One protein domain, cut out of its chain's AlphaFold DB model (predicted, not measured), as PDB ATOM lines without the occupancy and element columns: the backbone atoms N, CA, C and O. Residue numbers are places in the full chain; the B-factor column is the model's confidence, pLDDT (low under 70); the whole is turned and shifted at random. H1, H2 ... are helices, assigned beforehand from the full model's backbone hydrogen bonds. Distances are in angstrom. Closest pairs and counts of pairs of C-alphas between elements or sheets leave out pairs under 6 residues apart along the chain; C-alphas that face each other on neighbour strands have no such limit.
ATOM      1  N   ALA A 112     234.256 379.566 205.923       82.19
ATOM      2  CA  ALA A 112     233.614 378.433 206.582       82.19
ATOM      3  C   ALA A 112     234.521 377.190 206.675       82.19
ATOM      4  O   ALA A 112     234.398 376.414 207.620       82.19
ATOM      5  N   GLU A 113     235.418 376.973 205.710       82.19
ATOM      6  CA  GLU A 113     236.404 375.886 205.749       82.19
ATOM      7  C   GLU A 113     237.561 376.232 206.692       82.19
ATOM      8  O   GLU A 113     237.956 375.397 207.503       82.19
ATOM      9  N   LEU A 114     238.035 377.483 206.662       83.50
ATOM     10  CA  LEU A 114     239.041 378.002 207.592       83.50
ATOM     11  C   LEU A 114     238.603 377.835 209.056       83.50
ATOM     12  O   LEU A 114     239.363 377.332 209.881       83.50
ATOM     13  N   MET A 115     237.354 378.188 209.366       84.75
ATOM     14  CA  MET A 115     236.789 378.024 210.706       84.75
ATOM     15  C   MET A 115     236.742 376.555 211.137       84.75
ATOM     16  O   MET A 115     237.136 376.244 212.256       84.75
ATOM     17  N   LYS A 116     236.342 375.636 210.247       84.12
ATOM     18  CA  LYS A 116     236.346 374.191 210.539       84.12
ATOM     19  C   LYS A 116     237.749 373.657 210.815       84.12
ATOM     20  O   LYS A 116     237.912 372.806 211.685       84.12
ATOM     21  N   VAL A 117     238.751 374.138 210.075       85.81
ATOM     22  CA  VAL A 117     240.156 373.780 210.307       85.81
ATOM     23  C   VAL A 117     240.584 374.211 211.708       85.81
ATOM     24  O   VAL A 117     241.093 373.381 212.456       85.81
ATOM     25  N   PHE A 118     240.331 375.464 212.090       86.44
ATOM     26  CA  PHE A 118     240.697 375.952 213.422       86.44
ATOM     27  C   PHE A 118     239.946 375.236 214.542       86.44
ATOM     28  O   PHE A 118     240.573 374.796 215.498       86.44
ATOM     29  N   GLU A 119     238.635 375.025 214.405       86.81
ATOM     30  CA  GLU A 119     237.857 374.253 215.383       86.81
ATOM     31  C   GLU A 119     238.403 372.829 215.556       86.81
ATOM     32  O   GLU A 119     238.428 372.296 216.668       86.81
ATOM     33  N   ARG A 120     238.870 372.202 214.466       86.81
ATOM     34  CA  ARG A 120     239.492 370.876 214.522       86.81
ATOM     35  C   ARG A 120     240.841 370.906 215.236       86.81
ATOM     36  O   ARG A 120     241.107 370.001 216.025       86.81
ATOM     37  N   MET A 121     241.657 371.926 214.984       88.19
ATOM     38  CA  MET A 121     242.935 372.112 215.673       88.19
ATOM     39  C   MET A 121     242.734 372.324 217.173       88.19
ATOM     40  O   MET A 121     243.366 371.624 217.957       88.19
ATOM     41  N   ASP A 122     241.786 373.183 217.562       87.31
ATOM     42  CA  ASP A 122     241.431 373.426 218.965       87.31
ATOM     43  C   ASP A 122     240.959 372.129 219.653       87.31
ATOM     44  O   ASP A 122     241.352 371.823 220.780       87.31
ATOM     45  N   ALA A 123     240.136 371.325 218.969       86.62
ATOM     46  CA  ALA A 123     239.682 370.035 219.490       86.62
ATOM     47  C   ALA A 123     240.836 369.032 219.660       86.62
ATOM     48  O   ALA A 123     240.851 368.263 220.624       86.62
ATOM     49  N   ASN A 124     241.797 369.034 218.736       89.62
ATOM     50  CA  ASN A 124     242.992 368.203 218.826       89.62
ATOM     51  C   ASN A 124     243.923 368.669 219.948       89.62
ATOM     52  O   ASN A 124     244.418 367.822 220.683       89.62
ATOM     53  N   ASP A 125     244.103 369.975 220.137       90.75
ATOM     54  CA  ASP A 125     244.920 370.529 221.222       90.75
ATOM     55  C   ASP A 125     244.341 370.160 222.593       90.75
ATOM     56  O   ASP A 125     245.064 369.643 223.444       90.75
ATOM     57  N   ALA A 126     243.023 370.288 222.778       90.06
ATOM     58  CA  ALA A 126     242.353 369.845 224.004       90.06
ATOM     59  C   ALA A 126     242.531 368.334 224.255       90.06
ATOM     60  O   ALA A 126     242.673 367.878 225.395       90.06
ATOM     61  N   ARG A 127     242.542 367.531 223.183       90.44
ATOM     62  CA  ARG A 127     242.756 366.080 223.254       90.44
ATOM     63  C   ARG A 127     244.199 365.729 223.612       90.44
ATOM     64  O   ARG A 127     244.413 364.861 224.455       90.44
ATOM     65  N   ILE A 128     245.166 366.414 223.005       93.06
ATOM     66  CA  ILE A 128     246.597 366.294 223.303       93.06
ATOM     67  C   ILE A 128     246.843 366.634 224.772       93.06
ATOM     68  O   ILE A 128     247.455 365.836 225.478       93.06
ATOM     69  N   GLU A 129     246.323 367.770 225.243       93.69
ATOM     70  CA  GLU A 129     246.435 368.198 226.639       93.69
ATOM     71  C   GLU A 129     245.877 367.138 227.593       93.69
ATOM     72  O   GLU A 129     246.552 366.744 228.543       93.69
ATOM     73  N   THR A 130     244.686 366.610 227.294       94.25
ATOM     74  CA  THR A 130     244.057 365.561 228.107       94.25
ATOM     75  C   THR A 130     244.951 364.325 228.222       94.25
ATOM     76  O   THR A 130     245.201 363.865 229.332       94.25
ATOM     77  N   ILE A 131     245.474 363.808 227.102       95.38
ATOM     78  CA  ILE A 131     246.309 362.592 227.098       95.38
ATOM     79  C   ILE A 131     247.653 362.836 227.795       95.38
ATOM     80  O   ILE A 131     248.131 361.970 228.521       95.38
ATOM     81  N   MET A 132     248.255 364.013 227.614       96.44
ATOM     82  CA  MET A 132     249.533 364.376 228.240       96.44
ATOM     83  C   MET A 132     249.467 364.429 229.774       96.44
ATOM     84  O   MET A 132     250.502 364.314 230.430       96.44
ATOM     85  N   LEU A 133     248.272 364.600 230.347       96.81
ATOM     86  CA  LEU A 133     248.036 364.581 231.792       96.81
ATOM     87  C   LEU A 133     247.724 363.174 232.337       96.81
ATOM     88  O   LEU A 133     247.698 362.984 233.556       96.81
ATOM     89  N   GLU A 134     247.480 362.184 231.474       96.50
ATOM     90  CA  GLU A 134     247.199 360.812 231.897       96.50
ATOM     91  C   GLU A 134     248.476 360.123 232.411       96.50
ATOM     92  O   GLU A 134     249.563 360.238 231.846       96.50
ATOM     93  N   SER A 135     248.357 359.378 233.512       96.75
ATOM     94  CA  SER A 135     249.479 358.603 234.050       96.75
ATOM     95  C   SER A 135     249.732 357.347 233.216       96.75
ATOM     96  O   SER A 135     248.798 356.604 232.907       96.75
ATOM     97  N   LEU A 136     251.003 357.074 232.918       97.00
ATOM     98  CA  LEU A 136     251.421 355.854 232.228       97.00
ATOM     99  C   LEU A 136     251.133 354.629 233.104       97.00
ATOM    100  O   LEU A 136     251.460 354.614 234.292       97.00
ATOM    101  N   LYS A 137     250.545 353.587 232.514       95.88
ATOM    102  CA  LYS A 137     250.286 352.311 233.192       95.88
ATOM    103  C   LYS A 137     251.213 351.249 232.615       95.88
ATOM    104  O   LYS A 137     251.363 351.167 231.399       95.88
ATOM    105  N   SER A 138     251.805 350.420 233.466       95.88
ATOM    106  CA  SER A 138     252.640 349.300 233.021       95.88
ATOM    107  C   SER A 138     251.800 348.116 232.544       95.88
ATOM    108  O   SER A 138     250.682 347.898 233.020       95.88
ATOM    109  N   GLY A 139     252.334 347.361 231.586       93.50
ATOM    110  CA  GLY A 139     251.720 346.136 231.082       93.50
ATOM    111  C   GLY A 139     252.079 344.917 231.934       93.50
ATOM    112  O   GLY A 139     252.996 344.953 232.750       93.50
ATOM    113  N   PHE A 140     251.351 343.813 231.738       88.38
ATOM    114  CA  PHE A 140     251.705 342.523 232.351       88.38
ATOM    115  C   PHE A 140     252.876 341.838 231.621       88.38
ATOM    116  O   PHE A 140     253.664 341.136 232.245       88.38
ATOM    117  N   VAL A 141     252.984 342.048 230.302       91.38
ATOM    118  CA  VAL A 141     254.016 341.444 229.431       91.38
ATOM    119  C   VAL A 141     254.925 342.505 228.790       91.38
ATOM    120  O   VAL A 141     256.098 342.241 228.547       91.38
ATOM    121  N   SER A 142     254.400 343.703 228.533       92.75
ATOM    122  CA  SER A 142     255.090 344.858 227.943       92.75
ATOM    123  C   SER A 142     255.432 345.922 228.994       92.75
ATOM    124  O   SER A 142     254.857 345.946 230.082       92.75
ATOM    125  N   GLU A 143     256.345 346.840 228.656       94.25
ATOM    126  CA  GLU A 143     256.719 347.976 229.519       94.25
ATOM    127  C   GLU A 143     255.510 348.865 229.860       94.25
ATOM    128  O   GLU A 143     255.345 349.298 231.002       94.25
ATOM    129  N   PHE A 144     254.608 349.049 228.891       96.38
ATOM    130  CA  PHE A 144     253.381 349.829 229.019       96.38
ATOM    131  C   PHE A 144     252.140 348.982 228.749       96.38
ATOM    132  O   PHE A 144     252.187 347.997 228.017       96.38
ATOM    133  N   SER A 145     251.012 349.348 229.351       96.69
ATOM    134  CA  SER A 145     249.731 348.695 229.101       96.69
ATOM    135  C   SER A 145     249.246 348.979 227.677       96.69
ATOM    136  O   SER A 145     249.534 350.038 227.119       96.69
ATOM    137  N   GLU A 146     248.427 348.084 227.118       96.31
ATOM    138  CA  GLU A 146     247.794 348.296 225.804       96.31
ATOM    139  C   GLU A 146     247.004 349.615 225.741       96.31
ATOM    140  O   GLU A 146     246.972 350.284 224.710       96.31
ATOM    141  N   GLU A 147     246.397 350.023 226.860       95.12
ATOM    142  CA  GLU A 147     245.705 351.309 226.999       95.12
ATOM    143  C   GLU A 147     246.674 352.490 226.842       95.12
ATOM    144  O   GLU A 147     246.393 353.422 226.092       95.12
ATOM    145  N   THR A 148     247.843 352.427 227.486       95.50
ATOM    146  CA  THR A 148     248.887 353.462 227.387       95.50
ATOM    147  C   THR A 148     249.439 353.548 225.963       95.50
ATOM    148  O   THR A 148     249.631 354.640 225.424       95.50
ATOM    149  N   GLU A 149     249.647 352.406 225.305       95.69
ATOM    150  CA  GLU A 149     250.092 352.358 223.909       95.69
ATOM    151  C   GLU A 149     249.020 352.880 222.939       95.69
ATOM    152  O   GLU A 149     249.331 353.581 221.972       95.69
ATOM    153  N   ALA A 150     247.741 352.583 223.186       95.12
ATOM    154  CA  ALA A 150     246.628 353.131 222.414       95.12
ATOM    155  C   ALA A 150     246.547 354.659 222.552       95.12
ATOM    156  O   ALA A 150     246.475 355.355 221.538       95.12
ATOM    157  N   LYS A 151     246.656 355.179 223.778       94.50
ATOM    158  CA  LYS A 151     246.696 356.619 224.062       94.50
ATOM    159  C   LYS A 151     247.900 357.306 223.433       94.50
ATOM    160  O   LYS A 151     247.763 358.387 222.870       94.50
ATOM    161  N   SER A 152     249.056 356.649 223.430       94.94
ATOM    162  CA  SER A 152     250.252 357.153 222.748       94.94
ATOM    163  C   SER A 152     250.025 357.274 221.238       94.94
ATOM    164  O   SER A 152     250.338 358.304 220.643       94.94
ATOM    165  N   ARG A 153     249.417 356.262 220.600       94.44
ATOM    166  CA  ARG A 153     249.051 356.329 219.173       94.44
ATOM    167  C   ARG A 153     248.039 357.438 218.886       94.44
ATOM    168  O   ARG A 153     248.177 358.135 217.885       94.44
ATOM    169  N   GLU A 154     247.053 357.614 219.758       92.31
ATOM    170  CA  GLU A 154     246.058 358.687 219.668       92.31
ATOM    171  C   GLU A 154     246.706 360.076 219.776       92.31
ATOM    172  O   GLU A 154     246.424 360.945 218.951       92.31
ATOM    173  N   LEU A 155     247.631 360.257 220.722       92.62
ATOM    174  CA  LEU A 155     248.420 361.476 220.902       92.62
ATOM    175  C   LEU A 155     249.227 361.816 219.641       92.62
ATOM    176  O   LEU A 155     249.124 362.928 219.118       92.62
ATOM    177  N   PHE A 156     249.990 360.856 219.108       92.38
ATOM    178  CA  PHE A 156     250.735 361.056 217.860       92.38
ATOM    179  C   PHE A 156     249.809 361.331 216.672       92.38
ATOM    180  O   PHE A 156     250.136 362.171 215.834       92.38
ATOM    181  N   GLY A 157     248.645 360.679 216.618       89.62
ATOM    182  CA  GLY A 157     247.627 360.924 215.600       89.62
ATOM    183  C   GLY A 157     247.100 362.359 215.626       89.62
ATOM    184  O   GLY A 157     247.069 363.009 214.583       89.62
ATOM    185  N   ALA A 158     246.755 362.879 216.806       88.38
ATOM    186  CA  ALA A 158     246.269 364.249 216.969       88.38
ATOM    187  C   ALA A 158     247.341 365.292 216.595       88.38
ATOM    188  O   ALA A 158     247.057 366.242 215.864       88.38
ATOM    189  N   MET A 159     248.594 365.084 217.018       91.19
ATOM    190  CA  MET A 159     249.710 365.963 216.643       91.19
ATOM    191  C   MET A 159     249.977 365.945 215.132       91.19
ATOM    192  O   MET A 159     250.177 366.994 214.516       91.19
ATOM    193  N   ALA A 160     249.960 364.758 214.520       90.56
ATOM    194  CA  ALA A 160     250.141 364.608 213.081       90.56
ATOM    195  C   ALA A 160     249.002 365.276 212.295       90.56
ATOM    196  O   ALA A 160     249.264 365.947 211.297       90.56
ATOM    197  N   GLU A 161     247.754 365.152 212.754       88.12
ATOM    198  CA  GLU A 161     246.610 365.824 212.134       88.12
ATOM    199  C   GLU A 161     246.754 367.352 212.194       88.12
ATOM    200  O   GLU A 161     246.576 368.008 211.168       88.12
ATOM    201  N   ASN A 162     247.168 367.924 213.332       91.12
ATOM    202  CA  ASN A 162     247.419 369.368 213.431       91.12
ATOM    203  C   ASN A 162     248.515 369.826 212.468       91.12
ATOM    204  O   ASN A 162     248.359 370.846 211.795       91.12
ATOM    205  N   TYR A 163     249.592 369.054 212.318       90.81
ATOM    206  CA  TYR A 163     250.613 369.355 211.315       90.81
ATOM    207  C   TYR A 163     250.037 369.367 209.891       90.81
ATOM    208  O   TYR A 163     250.289 370.301 209.128       90.81
ATOM    209  N   LEU A 164     249.229 368.369 209.527       88.00
ATOM    210  CA  LEU A 164     248.590 368.296 208.211       88.00
ATOM    211  C   LEU A 164     247.630 369.470 207.973       88.00
ATOM    212  O   LEU A 164     247.616 370.034 206.880       88.00
ATOM    213  N   LEU A 165     246.904 369.893 209.007       86.88
ATOM    214  CA  LEU A 165     246.044 371.074 208.982       86.88
ATOM    215  C   LEU A 165     246.826 372.360 208.737       86.88
ATOM    216  O   LEU A 165     246.469 373.133 207.849       86.88
ATOM    217  N   PHE A 166     247.947 372.556 209.429       89.19
ATOM    218  CA  PHE A 166     248.836 373.685 209.154       89.19
ATOM    219  C   PHE A 166     249.348 373.677 207.712       89.19
ATOM    220  O   PHE A 166     249.409 374.721 207.063       89.19
ATOM    221  N   ARG A 167     249.699 372.502 207.180       87.19
ATOM    222  CA  ARG A 167     250.140 372.359 205.788       87.19
ATOM    223  C   ARG A 167     249.020 372.665 204.793       87.19
ATOM    224  O   ARG A 167     249.300 373.291 203.773       87.19
ATOM    225  N   HIS A 168     247.779 372.290 205.101       84.69
ATOM    226  CA  HIS A 168     246.594 372.652 204.316       84.69
ATOM    227  C   HIS A 168     246.369 374.164 204.299       84.69
ATOM    228  O   HIS A 168     246.253 374.748 203.223       84.69
ATOM    229  N   LEU A 169     246.416 374.816 205.467       86.62
ATOM    230  CA  LEU A 169     246.308 376.276 205.574       86.62
ATOM    231  C   LEU A 169     247.379 376.989 204.744       86.62
ATOM    232  O   LEU A 169     247.085 377.992 204.110       86.62
ATOM    233  N   GLN A 170     248.593 376.442 204.674       85.81
ATOM    234  CA  GLN A 170     249.694 376.980 203.865       85.81
ATOM    235  C   GLN A 170     249.576 376.706 202.356       85.81
ATOM    236  O   GLN A 170     250.481 377.078 201.607       85.81
ATOM    237  N   GLY A 171     248.531 376.010 201.895       83.31
ATOM    238  CA  GLY A 171     248.403 375.569 200.501       83.31
ATOM    239  C   GLY A 171     249.425 374.496 200.102       83.31
ATOM    240  O   GLY A 171     249.708 374.306 198.923       83.31
ATOM    241  N   ARG A 172     250.013 373.795 201.079       83.56
ATOM    242  CA  ARG A 172     251.063 372.779 200.901       83.56
ATOM    243  C   ARG A 172     250.591 371.403 201.366       83.56
ATOM    244  O   ARG A 172     251.298 370.748 202.140       83.56
ATOM    245  N   SER A 173     249.404 370.982 200.925       79.19
ATOM    246  CA  SER A 173     248.873 369.661 201.273       79.19
ATOM    247  C   SER A 173     249.832 368.563 200.811       79.19
ATOM    248  O   SER A 173     250.272 368.538 199.663       79.19
ATOM    249  N   ILE A 174     250.184 367.674 201.737       79.31
ATOM    250  CA  ILE A 174     251.050 366.512 201.485       79.31
ATOM    251  C   ILE A 174     250.191 365.291 201.110       79.31
ATOM    252  O   ILE A 174     250.686 364.309 200.562       79.31
ATOM    253  N   ILE A 175     248.886 365.356 201.388       76.81
ATOM    254  CA  ILE A 175     247.945 364.266 201.167       76.81
ATOM    255  C   ILE A 175     247.348 364.434 199.773       76.81
ATOM    256  O   ILE A 175     246.740 365.458 199.461       76.81
ATOM    257  N   SER A 176     247.552 363.423 198.932       70.31
ATOM    258  CA  SER A 176     246.903 363.336 197.623       70.31
ATOM    259  C   SER A 176     245.431 362.956 197.782       70.31
ATOM    260  O   SER A 176     245.036 362.417 198.815       70.31
ATOM    261  N   ALA A 177     244.614 363.208 196.758       69.56
ATOM    262  CA  ALA A 177     243.236 362.727 196.741       69.56
ATOM    263  C   ALA A 177     243.194 361.209 196.999       69.56
ATOM    264  O   ALA A 177     244.032 360.468 196.479       69.56
ATOM    265  N   ALA A 178     242.238 360.760 197.817       69.62
ATOM    266  CA  ALA A 178     242.100 359.346 198.141       69.62
ATOM    267  C   ALA A 178     241.877 358.529 196.855       69.62
ATOM    268  O   ALA A 178     241.030 358.910 196.040       69.62
ATOM    269  N   PRO A 179     242.618 357.427 196.642       71.44
ATOM    270  CA  PRO A 179     242.429 356.611 195.453       71.44
ATOM    271  C   PRO A 179     241.080 355.892 195.485       71.44
ATOM    272  O   PRO A 179     240.489 355.658 196.543       71.44
ATOM    273  N   ALA A 180     240.627 355.465 194.307       67.56
ATOM    274  CA  ALA A 180     239.588 354.454 194.215       67.56
ATOM    275  C   ALA A 180     240.133 353.150 194.830       67.56
ATOM    276  O   ALA A 180     241.112 352.595 194.343       67.56
ATOM    277  N   SER A 181     239.532 352.742 195.948       76.94
ATOM    278  CA  SER A 181     239.835 351.558 196.771       76.94
ATOM    279  C   SER A 181     240.309 350.311 195.988       76.94
ATOM    280  O   SER A 181     239.765 350.055 194.910       76.94
ATOM    281  N   PRO A 182     241.210 349.461 196.540       83.50
ATOM    282  CA  PRO A 182     241.813 349.500 197.883       83.50
ATOM    283  C   PRO A 182     243.115 350.323 197.971       83.50
ATOM    284  O   PRO A 182     243.800 350.501 196.965       83.50
ATOM    285  N   PRO A 183     243.496 350.810 199.172       84.19
ATOM    286  CA  PRO A 183     244.756 351.525 199.361       84.19
ATOM    287  C   PRO A 183     245.955 350.599 199.116       84.19
ATOM    288  O   PRO A 183     246.070 349.549 199.747       84.19
ATOM    289  N   ALA A 184     246.858 350.998 198.216       86.38
ATOM    290  CA  ALA A 184     248.052 350.227 197.863       86.38
ATOM    291  C   ALA A 184     249.320 350.755 198.554       86.38
ATOM    292  O   ALA A 184     250.298 350.029 198.722       86.38
ATOM    293  N   THR A 185     249.311 352.023 198.965       85.31
ATOM    294  CA  THR A 185     250.431 352.696 199.627       85.31
ATOM    295  C   THR A 185     250.026 353.276 200.984       85.31
ATOM    296  O   THR A 185     248.850 353.498 201.270       85.31
ATOM    297  N   HIS A 186     251.011 353.592 201.833       81.62
ATOM    298  CA  HIS A 186     250.761 354.342 203.073       81.62
ATOM    299  C   HIS A 186     250.134 355.716 202.793       81.62
ATOM    300  O   HIS A 186     249.313 356.185 203.577       81.62
ATOM    301  N   GLY A 187     250.484 356.338 201.659       81.62
ATOM    302  CA  GLY A 187     249.854 357.572 201.194       81.62
ATOM    303  C   GLY A 187     248.363 357.385 200.932       81.62
ATOM    304  O   GLY A 187     247.568 358.193 201.397       81.62
ATOM    305  N   ASP A 188     247.981 356.283 200.287       81.94
ATOM    306  CA  ASP A 188     246.582 355.941 200.011       81.94
ATOM    307  C   ASP A 188     245.792 355.680 201.291       81.94
ATOM    308  O   ASP A 188     244.656 356.132 201.435       81.94
ATOM    309  N   LEU A 189     246.406 354.974 202.245       82.56
ATOM    310  CA  LEU A 189     245.797 354.696 203.540       82.56
ATOM    311  C   LEU A 189     245.553 356.000 204.308       82.56
ATOM    312  O   LEU A 189     244.434 356.253 204.748       82.56
ATOM    313  N   ILE A 190     246.565 356.863 204.413       81.94
ATOM    314  CA  ILE A 190     246.442 358.173 205.068       81.94
ATOM    315  C   ILE A 190     245.421 359.053 204.341       81.94
ATOM    316  O   ILE A 190     244.585 359.670 204.995       81.94
ATOM    317  N   ALA A 191     245.434 359.078 203.007       79.88
ATOM    318  CA  ALA A 191     244.459 359.818 202.214       79.88
ATOM    319  C   ALA A 191     243.031 359.315 202.444       79.88
ATOM    320  O   ALA A 191     242.116 360.124 202.553       79.88
ATOM    321  N   SER A 192     242.833 358.002 202.594       78.94
ATOM    322  CA  SER A 192     241.523 357.408 202.889       78.94
ATOM    323  C   SER A 192     241.008 357.773 204.286       78.94
ATOM    324  O   SER A 192     239.819 358.039 204.455       78.94
ATOM    325  N   LEU A 193     241.906 357.845 205.274       77.38
ATOM    326  CA  LEU A 193     241.591 358.276 206.637       77.38
ATOM    327  C   LEU A 193     241.286 359.775 206.672       77.38
ATOM    328  O   LEU A 193     240.315 360.204 207.290       77.38
ATOM    329  N   PHE A 194     242.071 360.574 205.947       76.25
ATOM    330  CA  PHE A 194     241.853 362.012 205.832       76.25
ATOM    331  C   PHE A 194     240.578 362.339 205.045       76.25
ATOM    332  O   PHE A 194     239.880 363.285 205.390       76.25
ATOM    333  N   ALA A 195     240.215 361.531 204.044       74.00
ATOM    334  CA  ALA A 195     238.969 361.680 203.293       74.00
ATOM    335  C   ALA A 195     237.712 361.463 204.158       74.00
ATOM    336  O   ALA A 195     236.641 361.976 203.841       74.00
ATOM    337  N   GLN A 196     237.835 360.717 205.258       70.06
ATOM    338  CA  GLN A 196     236.773 360.556 206.256       70.06
ATOM    339  C   GLN A 196     236.759 361.698 207.280       70.06
ATOM    340  O   GLN A 196     235.791 361.850 208.026       70.06
ATOM    341  N   SER A 197     237.817 362.512 207.322       66.50
ATOM    342  CA  SER A 197     237.860 363.711 208.150       66.50
ATOM    343  C   SER A 197     236.952 364.793 207.544       66.50
ATOM    344  O   SER A 197     236.892 364.930 206.318       66.50
TER     345      SER A 197
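This is residues 112 to 197 of the 232 residues of the protein "Transcriptional regulator with XRE-family HTH domain" of Rhodocyclus tenuis (UniProt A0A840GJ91). The model is a long helical hairpin, H1 and H2 side by side, with a wide loop of residues 133 to 145 joining them at one end. From the other end of the hairpin a second long loop, residues 170 to 185, leads to the short helix H3, which is set off from the pair on H2's side. The printed part has 86 residues with three named helices, in the order H1, H2, H3 along the chain, and no named strand; the class is all helix, with 55 residues in the helices. The whole is loose, with a radius of gyration of the C-alphas of 15.6 A, and flat, with spans of 43 by 32 by 17 A.

H1 takes residues 112 to 132 and is 30.3 A long from first to last C-alpha; it begins at C-alpha 112, at (233.614, 378.433, 206.582). H2, the longest helix, takes residues 146 to 169, beginning at C-alpha 146 at (247.794, 348.296, 225.804), and is 34.6 A long from first to last C-alpha. H3 takes residues 186 to 195, is 13.9 A long from first to last C-alpha, and ends at C-alpha 195 at (238.969, 361.680, 203.293).

H1 and H2 form a helical hairpin. They touch, with 17 pairs of C-alphas within 8 A, and the closest C-alphas of the two are those of Asn 124 and Ala 158, 5.5 A apart. Their lines stand at a shallow tilt of 29 degrees and they run opposite ways, centre to centre 11.0 A. H3 touches no helix: it is apart from H1, and apart from H2 too, with no C-alpha of either within 8 A of it. In H1, H2 and H3 every O i to N i+4 pair of the backbone is within hydrogen-bond range.

The two C-alphas farthest apart are those of Ala 112 in H1 and Val 141 in the link from H1 to H2, 48.0 A. The first and last printed C-alphas, those of Ala 112 and Ser 197, are 15.4 A apart. The printed part has no cut. Both links are long: 13 residues between H1 and H2, with C-alphas 18 to 28 A from the mean of all C-alphas, and 16 residues between H2 and H3, with C-alphas 13 to 22 A from it. The mean pLDDT of the printed part is 86.8; it is under 70 at residues 177 to 178, residue 180 and residue 197.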